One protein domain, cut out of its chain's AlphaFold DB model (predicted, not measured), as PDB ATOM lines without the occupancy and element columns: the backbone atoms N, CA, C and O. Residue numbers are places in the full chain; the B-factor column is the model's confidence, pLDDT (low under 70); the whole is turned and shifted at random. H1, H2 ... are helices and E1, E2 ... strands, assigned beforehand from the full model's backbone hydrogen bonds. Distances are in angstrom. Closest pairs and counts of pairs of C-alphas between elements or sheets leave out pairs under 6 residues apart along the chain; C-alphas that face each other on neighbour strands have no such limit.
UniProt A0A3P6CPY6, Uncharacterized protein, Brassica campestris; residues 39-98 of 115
ATOM      1  N   GLU A  39      -6.317 -49.741  27.265       87.31
ATOM      2  CA  GLU A  39      -5.030 -49.273  26.763       87.31
ATOM      3  C   GLU A  39      -4.841 -49.664  25.290       87.31
ATOM      4  O   GLU A  39      -4.464 -48.834  24.464       87.31
ATOM      5  N   LYS A  40      -5.254 -50.881  24.911       85.62
ATOM      6  CA  LYS A  40      -5.287 -51.318  23.509       85.62
ATOM      7  C   LYS A  40      -6.225 -50.457  22.653       85.62
ATOM      8  O   LYS A  40      -5.852 -50.068  21.549       85.62
ATOM      9  N   LEU A  41      -7.424 -50.151  23.150       91.06
ATOM     10  CA  LEU A  41      -8.381 -49.287  22.446       91.06
ATOM     11  C   LEU A  41      -7.861 -47.848  22.316       91.06
ATOM     12  O   LEU A  41      -7.977 -47.256  21.248       91.06
ATOM     13  N   SER A  42      -7.211 -47.323  23.358       92.69
ATOM     14  CA  SER A  42      -6.579 -46.000  23.334       92.69
ATOM     15  C   SER A  42      -5.453 -45.917  22.303       92.69
ATOM     16  O   SER A  42      -5.355 -44.934  21.570       92.69
ATOM     17  N   LEU A  43      -4.623 -46.960  22.197       91.19
ATOM     18  CA  LEU A  43      -3.574 -47.029  21.179       91.19
ATOM     19  C   LEU A  43      -4.154 -47.047  19.762       91.19
ATOM     20  O   LEU A  43      -3.648 -46.329  18.901       91.19
ATOM     21  N   ILE A  44      -5.220 -47.819  19.529       93.00
ATOM     22  CA  ILE A  44      -5.906 -47.871  18.229       93.00
ATOM     23  C   ILE A  44      -6.451 -46.490  17.862       93.00
ATOM     24  O   ILE A  44      -6.179 -46.001  16.769       93.00
ATOM     25  N   GLU A  45      -7.138 -45.825  18.788       95.44
ATOM     26  CA  GLU A  45      -7.689 -44.489  18.560       95.44
ATOM     27  C   GLU A  45      -6.579 -43.458  18.292       95.44
ATOM     28  O   GLU A  45      -6.677 -42.621  17.396       95.44
ATOM     29  N   LYS A  46      -5.460 -43.545  19.021       94.38
ATOM     30  CA  LYS A  46      -4.297 -42.668  18.831       94.38
ATOM     31  C   LYS A  46      -3.615 -42.891  17.480       94.38
ATOM     32  O   LYS A  46      -3.135 -41.925  16.881       94.38
ATOM     33  N   ILE A  47      -3.572 -44.136  16.999       96.19
ATOM     34  CA  ILE A  47      -3.089 -44.472  15.655       96.19
ATOM     35  C   ILE A  47      -4.054 -43.921  14.606       96.19
ATOM     36  O   ILE A  47      -3.595 -43.226  13.706       96.19
ATOM     37  N   GLN A  48      -5.363 -44.138  14.752       94.44
ATOM     38  CA  GLN A  48      -6.370 -43.623  13.818       94.44
ATOM     39  C   GLN A  48      -6.294 -42.098  13.691       94.44
ATOM     40  O   GLN A  48      -6.121 -41.592  12.587       94.44
ATOM     41  N   ARG A  49      -6.238 -41.364  14.811       94.75
ATOM     42  CA  ARG A  49      -6.056 -39.901  14.791       94.75
ATOM     43  C   ARG A  49      -4.732 -39.454  14.166       94.75
ATOM     44  O   ARG A  49      -4.614 -38.322  13.701       94.75
ATOM     45  N   ARG A  50      -3.675 -40.273  14.220       92.06
ATOM     46  CA  ARG A  50      -2.421 -39.972  13.505       92.06
ATOM     47  C   ARG A  50      -2.567 -40.229  12.012       92.06
ATOM     48  O   ARG A  50      -2.103 -39.397  11.247       92.06
ATOM     49  N   VAL A  51      -3.208 -41.327  11.623       93.19
ATOM     50  CA  VAL A  51      -3.461 -41.672  10.221       93.19
ATOM     51  C   VAL A  51      -4.332 -40.609   9.554       93.19
ATOM     52  O   VAL A  51      -3.944 -40.102   8.513       93.19
ATOM     53  N   GLU A  52      -5.428 -40.185  10.182       89.88
ATOM     54  CA  GLU A  52      -6.303 -39.126   9.652       89.88
ATOM     55  C   GLU A  52      -5.568 -37.795   9.484       89.88
ATOM     56  O   GLU A  52      -5.716 -37.126   8.464       89.88
ATOM     57  N   ARG A  53      -4.717 -37.420  10.450       85.12
ATOM     58  CA  ARG A  53      -3.899 -36.203  10.333       85.12
ATOM     59  C   ARG A  53      -2.869 -36.284   9.212       85.12
ATOM     60  O   ARG A  53      -2.610 -35.268   8.579       85.12
ATOM     61  N   ILE A  54      -2.276 -37.457   8.986       84.75
ATOM     62  CA  ILE A  54      -1.339 -37.668   7.878       84.75
ATOM     63  C   ILE A  54      -2.093 -37.610   6.547       84.75
ATOM     64  O   ILE A  54      -1.678 -36.865   5.672       84.75
ATOM     65  N   ALA A  55      -3.233 -38.295   6.430       79.62
ATOM     66  CA  ALA A  55      -4.043 -38.314   5.214       79.62
ATOM     67  C   ALA A  55      -4.563 -36.917   4.828       79.62
ATOM     68  O   ALA A  55      -4.487 -36.534   3.667       79.62
ATOM     69  N   MET A  56      -5.025 -36.120   5.799       69.38
ATOM     70  CA  MET A  56      -5.457 -34.737   5.545       69.38
ATOM     71  C   MET A  56      -4.300 -33.830   5.101       69.38
ATOM     72  O   MET A  56      -4.499 -32.953   4.265       69.38
ATOM     73  N   ALA A  57      -3.098 -34.028   5.650       66.44
ATOM     74  CA  ALA A  57      -1.911 -33.284   5.231       66.44
ATOM     75  C   ALA A  57      -1.427 -33.712   3.835       66.44
ATOM     76  O   ALA A  57      -0.991 -32.873   3.057       66.44
ATOM     77  N   GLU A  58      -1.522 -34.999   3.514       67.06
ATOM     78  CA  GLU A  58      -1.140 -35.559   2.219       67.06
ATOM     79  C   GLU A  58      -2.086 -35.089   1.104       67.06
ATOM     80  O   GLU A  58      -1.624 -34.587   0.085       67.06
ATOM     81  N   GLU A  59      -3.403 -35.115   1.331       62.78
ATOM     82  CA  GLU A  59      -4.393 -34.574   0.386       62.78
ATOM     83  C   GLU A  59      -4.189 -33.075   0.112       62.78
ATOM     84  O   GLU A  59      -4.268 -32.643  -1.037       62.78
ATOM     85  N   ALA A  60      -3.872 -32.288   1.146       62.03
ATOM     86  CA  ALA A  60      -3.603 -30.858   0.994       62.03
ATOM     87  C   ALA A  60      -2.314 -30.570   0.202       62.03
ATOM     88  O   ALA A  60      -2.245 -29.563  -0.495       62.03
ATOM     89  N   LEU A  61      -1.303 -31.441   0.286       62.12
ATOM     90  CA  LEU A  61      -0.031 -31.277  -0.426       62.12
ATOM     91  C   LEU A  61      -0.095 -31.730  -1.891       62.12
ATOM     92  O   LEU A  61       0.673 -31.241  -2.714       62.12
ATOM     93  N   ILE A  62      -0.986 -32.665  -2.234       63.09
ATOM     94  CA  ILE A  62      -1.035 -33.262  -3.577       63.09
ATOM     95  C   ILE A  62      -1.655 -32.315  -4.615       63.09
ATOM     96  O   ILE A  62      -1.285 -32.387  -5.792       63.09
ATOM     97  N   ASP A  63      -2.589 -31.441  -4.224       69.50
ATOM     98  CA  ASP A  63      -3.285 -30.570  -5.185       69.50
ATOM     99  C   ASP A  63      -2.516 -29.278  -5.519       69.50
ATOM    100  O   ASP A  63      -2.831 -28.624  -6.516       69.50
ATOM    101  N   ASP A  64      -1.457 -28.960  -4.765       79.31
ATOM    102  CA  ASP A  64      -0.633 -27.784  -5.028       79.31
ATOM    103  C   ASP A  64       0.284 -28.003  -6.249       79.31
ATOM    104  O   ASP A  64       1.088 -28.942  -6.298       79.31
ATOM    105  N   PRO A  65       0.185 -27.148  -7.284       83.56
ATOM    106  CA  PRO A  65       1.005 -27.279  -8.476       83.56
ATOM    107  C   PRO A  65       2.465 -26.917  -8.187       83.56
ATOM    108  O   PRO A  65       2.769 -25.859  -7.635       83.56
ATOM    109  N   VAL A  66       3.386 -27.766  -8.644       89.38
ATOM    110  CA  VAL A  66       4.828 -27.523  -8.523       89.38
ATOM    111  C   VAL A  66       5.349 -26.818  -9.771       89.38
ATOM    112  O   VAL A  66       5.133 -27.274 -10.894       89.38
ATOM    113  N   TYR A  67       6.086 -25.729  -9.570       89.44
ATOM    114  CA  TYR A  67       6.698 -24.936 -10.633       89.44
ATOM    115  C   TYR A  67       8.220 -25.066 -10.575       89.44
ATOM    116  O   TYR A  67       8.840 -24.739  -9.564       89.44
ATOM    117  N   VAL A  68       8.832 -25.529 -11.662       89.69
ATOM    118  CA  VAL A  68      10.285 -25.696 -11.769       89.69
ATOM    119  C   VAL A  68      10.814 -24.745 -12.830       89.69
ATOM    120  O   VAL A  68      10.481 -24.865 -14.010       89.69
ATOM    121  N   ALA A  69      11.647 -23.794 -12.414       89.19
ATOM    122  CA  ALA A  69      12.350 -22.918 -13.338       89.19
ATOM    123  C   ALA A  69      13.443 -23.700 -14.082       89.19
ATOM    124  O   ALA A  69      14.244 -24.414 -13.475       89.19
ATOM    125  N   VAL A  70      13.479 -23.549 -15.400       86.94
ATOM    126  CA  VAL A  70      14.481 -24.133 -16.289       86.94
ATOM    127  C   VAL A  70      15.129 -23.031 -17.120       86.94
ATOM    128  O   VAL A  70      14.493 -22.042 -17.486       86.94
ATOM    129  N   ASN A  71      16.417 -23.200 -17.398       81.69
ATOM    130  CA  ASN A  71      17.204 -22.309 -18.243       81.69
ATOM    131  C   ASN A  71      17.496 -23.008 -19.584       81.69
ATOM    132  O   ASN A  71      17.335 -24.224 -19.707       81.69
ATOM    133  N   LYS A  72      17.966 -22.245 -20.573       78.81
ATOM    134  CA  LYS A  72      18.492 -22.761 -21.842       78.81
ATOM    135  C   LYS A  72      19.642 -23.748 -21.621       78.81
ATOM    136  O   LYS A  72      19.799 -24.679 -22.408       78.81
ATOM    137  N   ASP A  73      20.435 -23.550 -20.565       78.50
ATOM    138  CA  ASP A  73      21.426 -24.537 -20.146       78.50
ATOM    139  C   ASP A  73      20.734 -25.770 -19.545       78.50
ATOM    140  O   ASP A  73      20.068 -25.726 -18.504       78.50
ATOM    141  N   VAL A  74      20.880 -26.888 -20.250       73.50
ATOM    142  CA  VAL A  74      20.228 -28.157 -19.928       73.50
ATOM    143  C   VAL A  74      20.924 -28.867 -18.755       73.50
ATOM    144  O   VAL A  74      20.318 -29.718 -18.109       73.50
ATOM    145  N   GLY A  75      22.186 -28.551 -18.452       78.81
ATOM    146  CA  GLY A  75      22.969 -29.240 -17.426       78.81
ATOM    147  C   GLY A  75      22.453 -28.967 -16.015       78.81
ATOM    148  O   GLY A  75      22.103 -29.896 -15.281       78.81
ATOM    149  N   GLU A  76      22.350 -27.691 -15.653       76.31
ATOM    150  CA  GLU A  76      21.884 -27.272 -14.324       76.31
ATOM    151  C   GLU A  76      20.383 -27.531 -14.139       76.31
ATOM    152  O   GLU A  76      19.948 -28.071 -13.118       76.31
ATOM    153  N   SER A  77      19.588 -27.242 -15.171       82.56
ATOM    154  CA  SER A  77      18.137 -27.446 -15.148       82.56
ATOM    155  C   SER A  77      17.746 -28.921 -15.010       82.56
ATOM    156  O   SER A  77      16.776 -29.233 -14.315       82.56
ATOM    157  N   ARG A  78      18.520 -29.856 -15.585       86.81
ATOM    158  CA  ARG A  78      18.284 -31.303 -15.421       86.81
ATOM    159  C   ARG A  78      18.437 -31.768 -13.984       86.81
ATOM    160  O   ARG A  78      17.644 -32.603 -13.550       86.81
ATOM    161  N   SER A  79      19.431 -31.265 -13.261       89.12
ATOM    162  CA  SER A  79      19.656 -31.649 -11.863       89.12
ATOM    163  C   SER A  79      18.504 -31.173 -10.981       89.12
ATOM    164  O   SER A  79      17.930 -31.974 -10.241       89.12
ATOM    165  N   THR A  80      18.091 -29.914 -11.145       88.75
ATOM    166  CA  THR A  80      16.949 -29.325 -10.429       88.75
ATOM    167  C   THR A  80      15.646 -30.056 -10.739       88.75
ATOM    168  O   THR A  80      14.907 -30.419  -9.824       88.75
ATOM    169  N   LEU A  81      15.386 -30.355 -12.014       89.56
ATOM    170  CA  LEU A  81      14.198 -31.101 -12.421       89.56
ATOM    171  C   LEU A  81      14.209 -32.530 -11.868       89.56
ATOM    172  O   LEU A  81      13.210 -32.996 -11.331       89.56
ATOM    173  N   THR A  82      15.345 -33.223 -11.952       91.50
ATOM    174  CA  THR A  82      15.480 -34.592 -11.432       91.50
ATOM    175  C   THR A  82      15.285 -34.628  -9.920       91.50
ATOM    176  O   THR A  82      14.661 -35.552  -9.401       91.50
ATOM    177  N   TRP A  83      15.796 -33.626  -9.205       92.25
ATOM    178  CA  TRP A  83      15.570 -33.496  -7.774       92.25
ATOM    179  C   TRP A  83      14.086 -33.272  -7.466       92.25
ATOM    180  O   TRP A  83      13.533 -34.014  -6.656       92.25
ATOM    181  N   ALA A  84      13.430 -32.337  -8.159       90.31
ATOM    182  CA  ALA A  84      12.013 -32.029  -7.968       90.31
ATOM    183  C   ALA A  84      11.124 -33.260  -8.211       90.31
ATOM    184  O   ALA A  84      10.300 -33.596  -7.366       90.31
ATOM    185  N   LEU A  85      11.363 -33.994  -9.302       89.19
ATOM    186  CA  LEU A  85      10.625 -35.216  -9.645       89.19
ATOM    187  C   LEU A  85      10.775 -36.339  -8.608       89.19
ATOM    188  O   LEU A  85       9.907 -37.200  -8.515       89.19
ATOM    189  N   ARG A  86      11.887 -36.371  -7.868       90.44
ATOM    190  CA  ARG A  86      12.176 -37.431  -6.889       90.44
ATOM    191  C   ARG A  86      11.697 -37.114  -5.478       90.44
ATOM    192  O   ARG A  86      11.440 -38.047  -4.725       90.44
ATOM    193  N   HIS A  87      11.645 -35.838  -5.106       89.12
ATOM    194  CA  HIS A  87      11.459 -35.431  -3.709       89.12
ATOM    195  C   HIS A  87      10.154 -34.681  -3.459       89.12
ATOM    196  O   HIS A  87       9.723 -34.604  -2.311       89.12
ATOM    197  N   LEU A  88       9.530 -34.126  -4.497       85.69
ATOM    198  CA  LEU A  88       8.253 -33.440  -4.366       85.69
ATOM    199  C   LEU A  88       7.125 -34.405  -4.718       85.69
ATOM    200  O   LEU A  88       7.208 -35.146  -5.696       85.69
ATOM    201  N   GLN A  89       6.060 -34.375  -3.925       81.50
ATOM    202  CA  GLN A  89       4.786 -34.957  -4.319       81.50
ATOM    203  C   GLN A  89       3.999 -33.877  -5.056       81.50
ATOM    204  O   GLN A  89       3.840 -32.774  -4.545       81.50
ATOM    205  N   PHE A  90       3.568 -34.169  -6.278       81.19
ATOM    206  CA  PHE A  90       2.808 -33.237  -7.103       81.19
ATOM    207  C   PHE A  90       1.833 -34.004  -7.983       81.19
ATOM    208  O   PHE A  90       2.153 -35.061  -8.529       81.19
ATOM    209  N   LYS A  91       0.649 -33.433  -8.184       82.56
ATOM    210  CA  LYS A  91      -0.309 -33.910  -9.188       82.56
ATOM    211  C   LYS A  91      -0.071 -33.278 -10.555       82.56
ATOM    212  O   LYS A  91      -0.341 -33.895 -11.584       82.56
ATOM    213  N   LYS A  92       0.442 -32.043 -10.575       83.56
ATOM    214  CA  LYS A  92       0.803 -31.301 -11.789       83.56
ATOM    215  C   LYS A  92       2.135 -30.589 -11.582       83.56
ATOM    216  O   LYS A  92       2.334 -29.926 -10.568       83.56
ATOM    217  N   LEU A  93       3.018 -30.716 -12.567       88.62
ATOM    218  CA  LEU A  93       4.310 -30.043 -12.603       88.62
ATOM    219  C   LEU A  93       4.384 -29.139 -13.833       88.62
ATOM    220  O   LEU A  93       4.074 -29.568 -14.944       88.62
ATOM    221  N   TYR A  94       4.814 -27.900 -13.626       90.50
ATOM    222  CA  TYR A  94       4.954 -26.876 -14.653       90.50
ATOM    223  C   TYR A  94       6.419 -26.479 -14.801       90.50
ATOM    224  O   TYR A  94       7.092 -26.160 -13.822       90.50
ATOM    225  N   LEU A  95       6.907 -26.464 -16.039       90.81
ATOM    226  CA  LEU A  95       8.248 -25.985 -16.357       90.81
ATOM    227  C   LEU A  95       8.174 -24.515 -16.771       90.81
ATOM    228  O   LEU A  95       7.505 -24.186 -17.750       90.81
ATOM    229  N   LEU A  96       8.872 -23.638 -16.048       89.62
ATOM    230  CA  LEU A  96       9.018 -22.232 -16.425       89.62
ATOM    231  C   LEU A  96      10.364 -22.022 -17.096       89.62
ATOM    232  O   LEU A  96      11.396 -22.029 -16.431       89.62
ATOM    233  N   HIS A  97      10.361 -21.789 -18.403       85.25
ATOM    234  CA  HIS A  97      11.576 -21.393 -19.098       85.25
ATOM    235  C   HIS A  97      11.857 -19.904 -18.861       85.25
ATOM    236  O   HIS A  97      11.158 -19.041 -19.397       85.25
ATOM    237  N   VAL A  98      12.878 -19.596 -18.060       79.62
ATOM    238  CA  VAL A  98      13.268 -18.211 -17.765       79.62
ATOM    239  C   VAL A  98      14.147 -17.694 -18.900       79.62
ATOM    240  O   VAL A  98      15.255 -18.178 -19.117       79.62
TER     241      VAL A  98
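Overview. This is residues 39 to 98 of the 115 residues of an uncharacterized protein of Brassica campestris (UniProt A0A3P6CPY6). A long straight helix, H1, makes an arm that leads into a small head, where two short parallel strands, E1 and E2, lie side by side and a second helix, H2, packs over them, mostly on E1. Residues 39 to 57, which belong to H1, stick out from the head, and this arm makes much of the length of the whole. The printed part has 60 residues, with two named helices and two named strands in the order H1, E1, H2, E2; the sheet has the order E1, E2, and the class is mixed, helices and strands. The whole is extended, with a radius of gyration of the C-alphas of 18.2 A and spans of 60 by 18 by 11 A.

Arrangement. H1, residues 39 to 62, is apart from H2, residues 74 to 87, and from E2, residues 93 to 97. A tight link of 3 residues joins H1 to E1, residues 66 to 70. E1 and E2 are parallel neighbours, with 27 degrees between their directions. The C-alphas of Val 66 and Leu 93, which face each other, are 4.8 A apart. Across this pair N 68 and O 94 are 2.8 A apart and N 96 and O 68 are 2.9 A apart, both within hydrogen-bond range. E1, H2 and E2 form a strand-helix-strand unit, two parallel neighbour strands with a helix between them along the chain, and its crossover is right-handed. H2 and E1 have 6 pairs of C-alphas within 8 A, the closest being those of Val 70 and Ser 77, 5.1 A apart. H2 and E2 are near each other, with 5 pairs of C-alphas within 10 A. In H1 every O i to N i+4 pair is within hydrogen-bond range; in H2 it is 9 of 10.

Along the chain. H1 begins at C-alpha 39, at (-5.030, -49.273, 26.763), and measures 34.5 A to C-alpha 62, at (-1.035, -33.262, -3.577). E1, residues 66 to 70, and E2, residues 93 to 97, have 5 residues each. Between them in the chain H2, residues 74 to 87, measures 19.8 A. E2 ends at C-alpha 97, at (11.576, -21.393, -19.098).

Size, cuts and confidence. The two C-alphas farthest apart are those of Glu 39 and Lys 72, at 60.2 A. Without residues 39 to 57, which stand free, the body has 41 residues and spans 34 by 18 by 8 A. The printed part has no cut, and the links H1 to E1, E1 to H2 and H2 to E2 are tight. The mean pLDDT of the printed part is 84.3, and residues 56 to 63 are under 70.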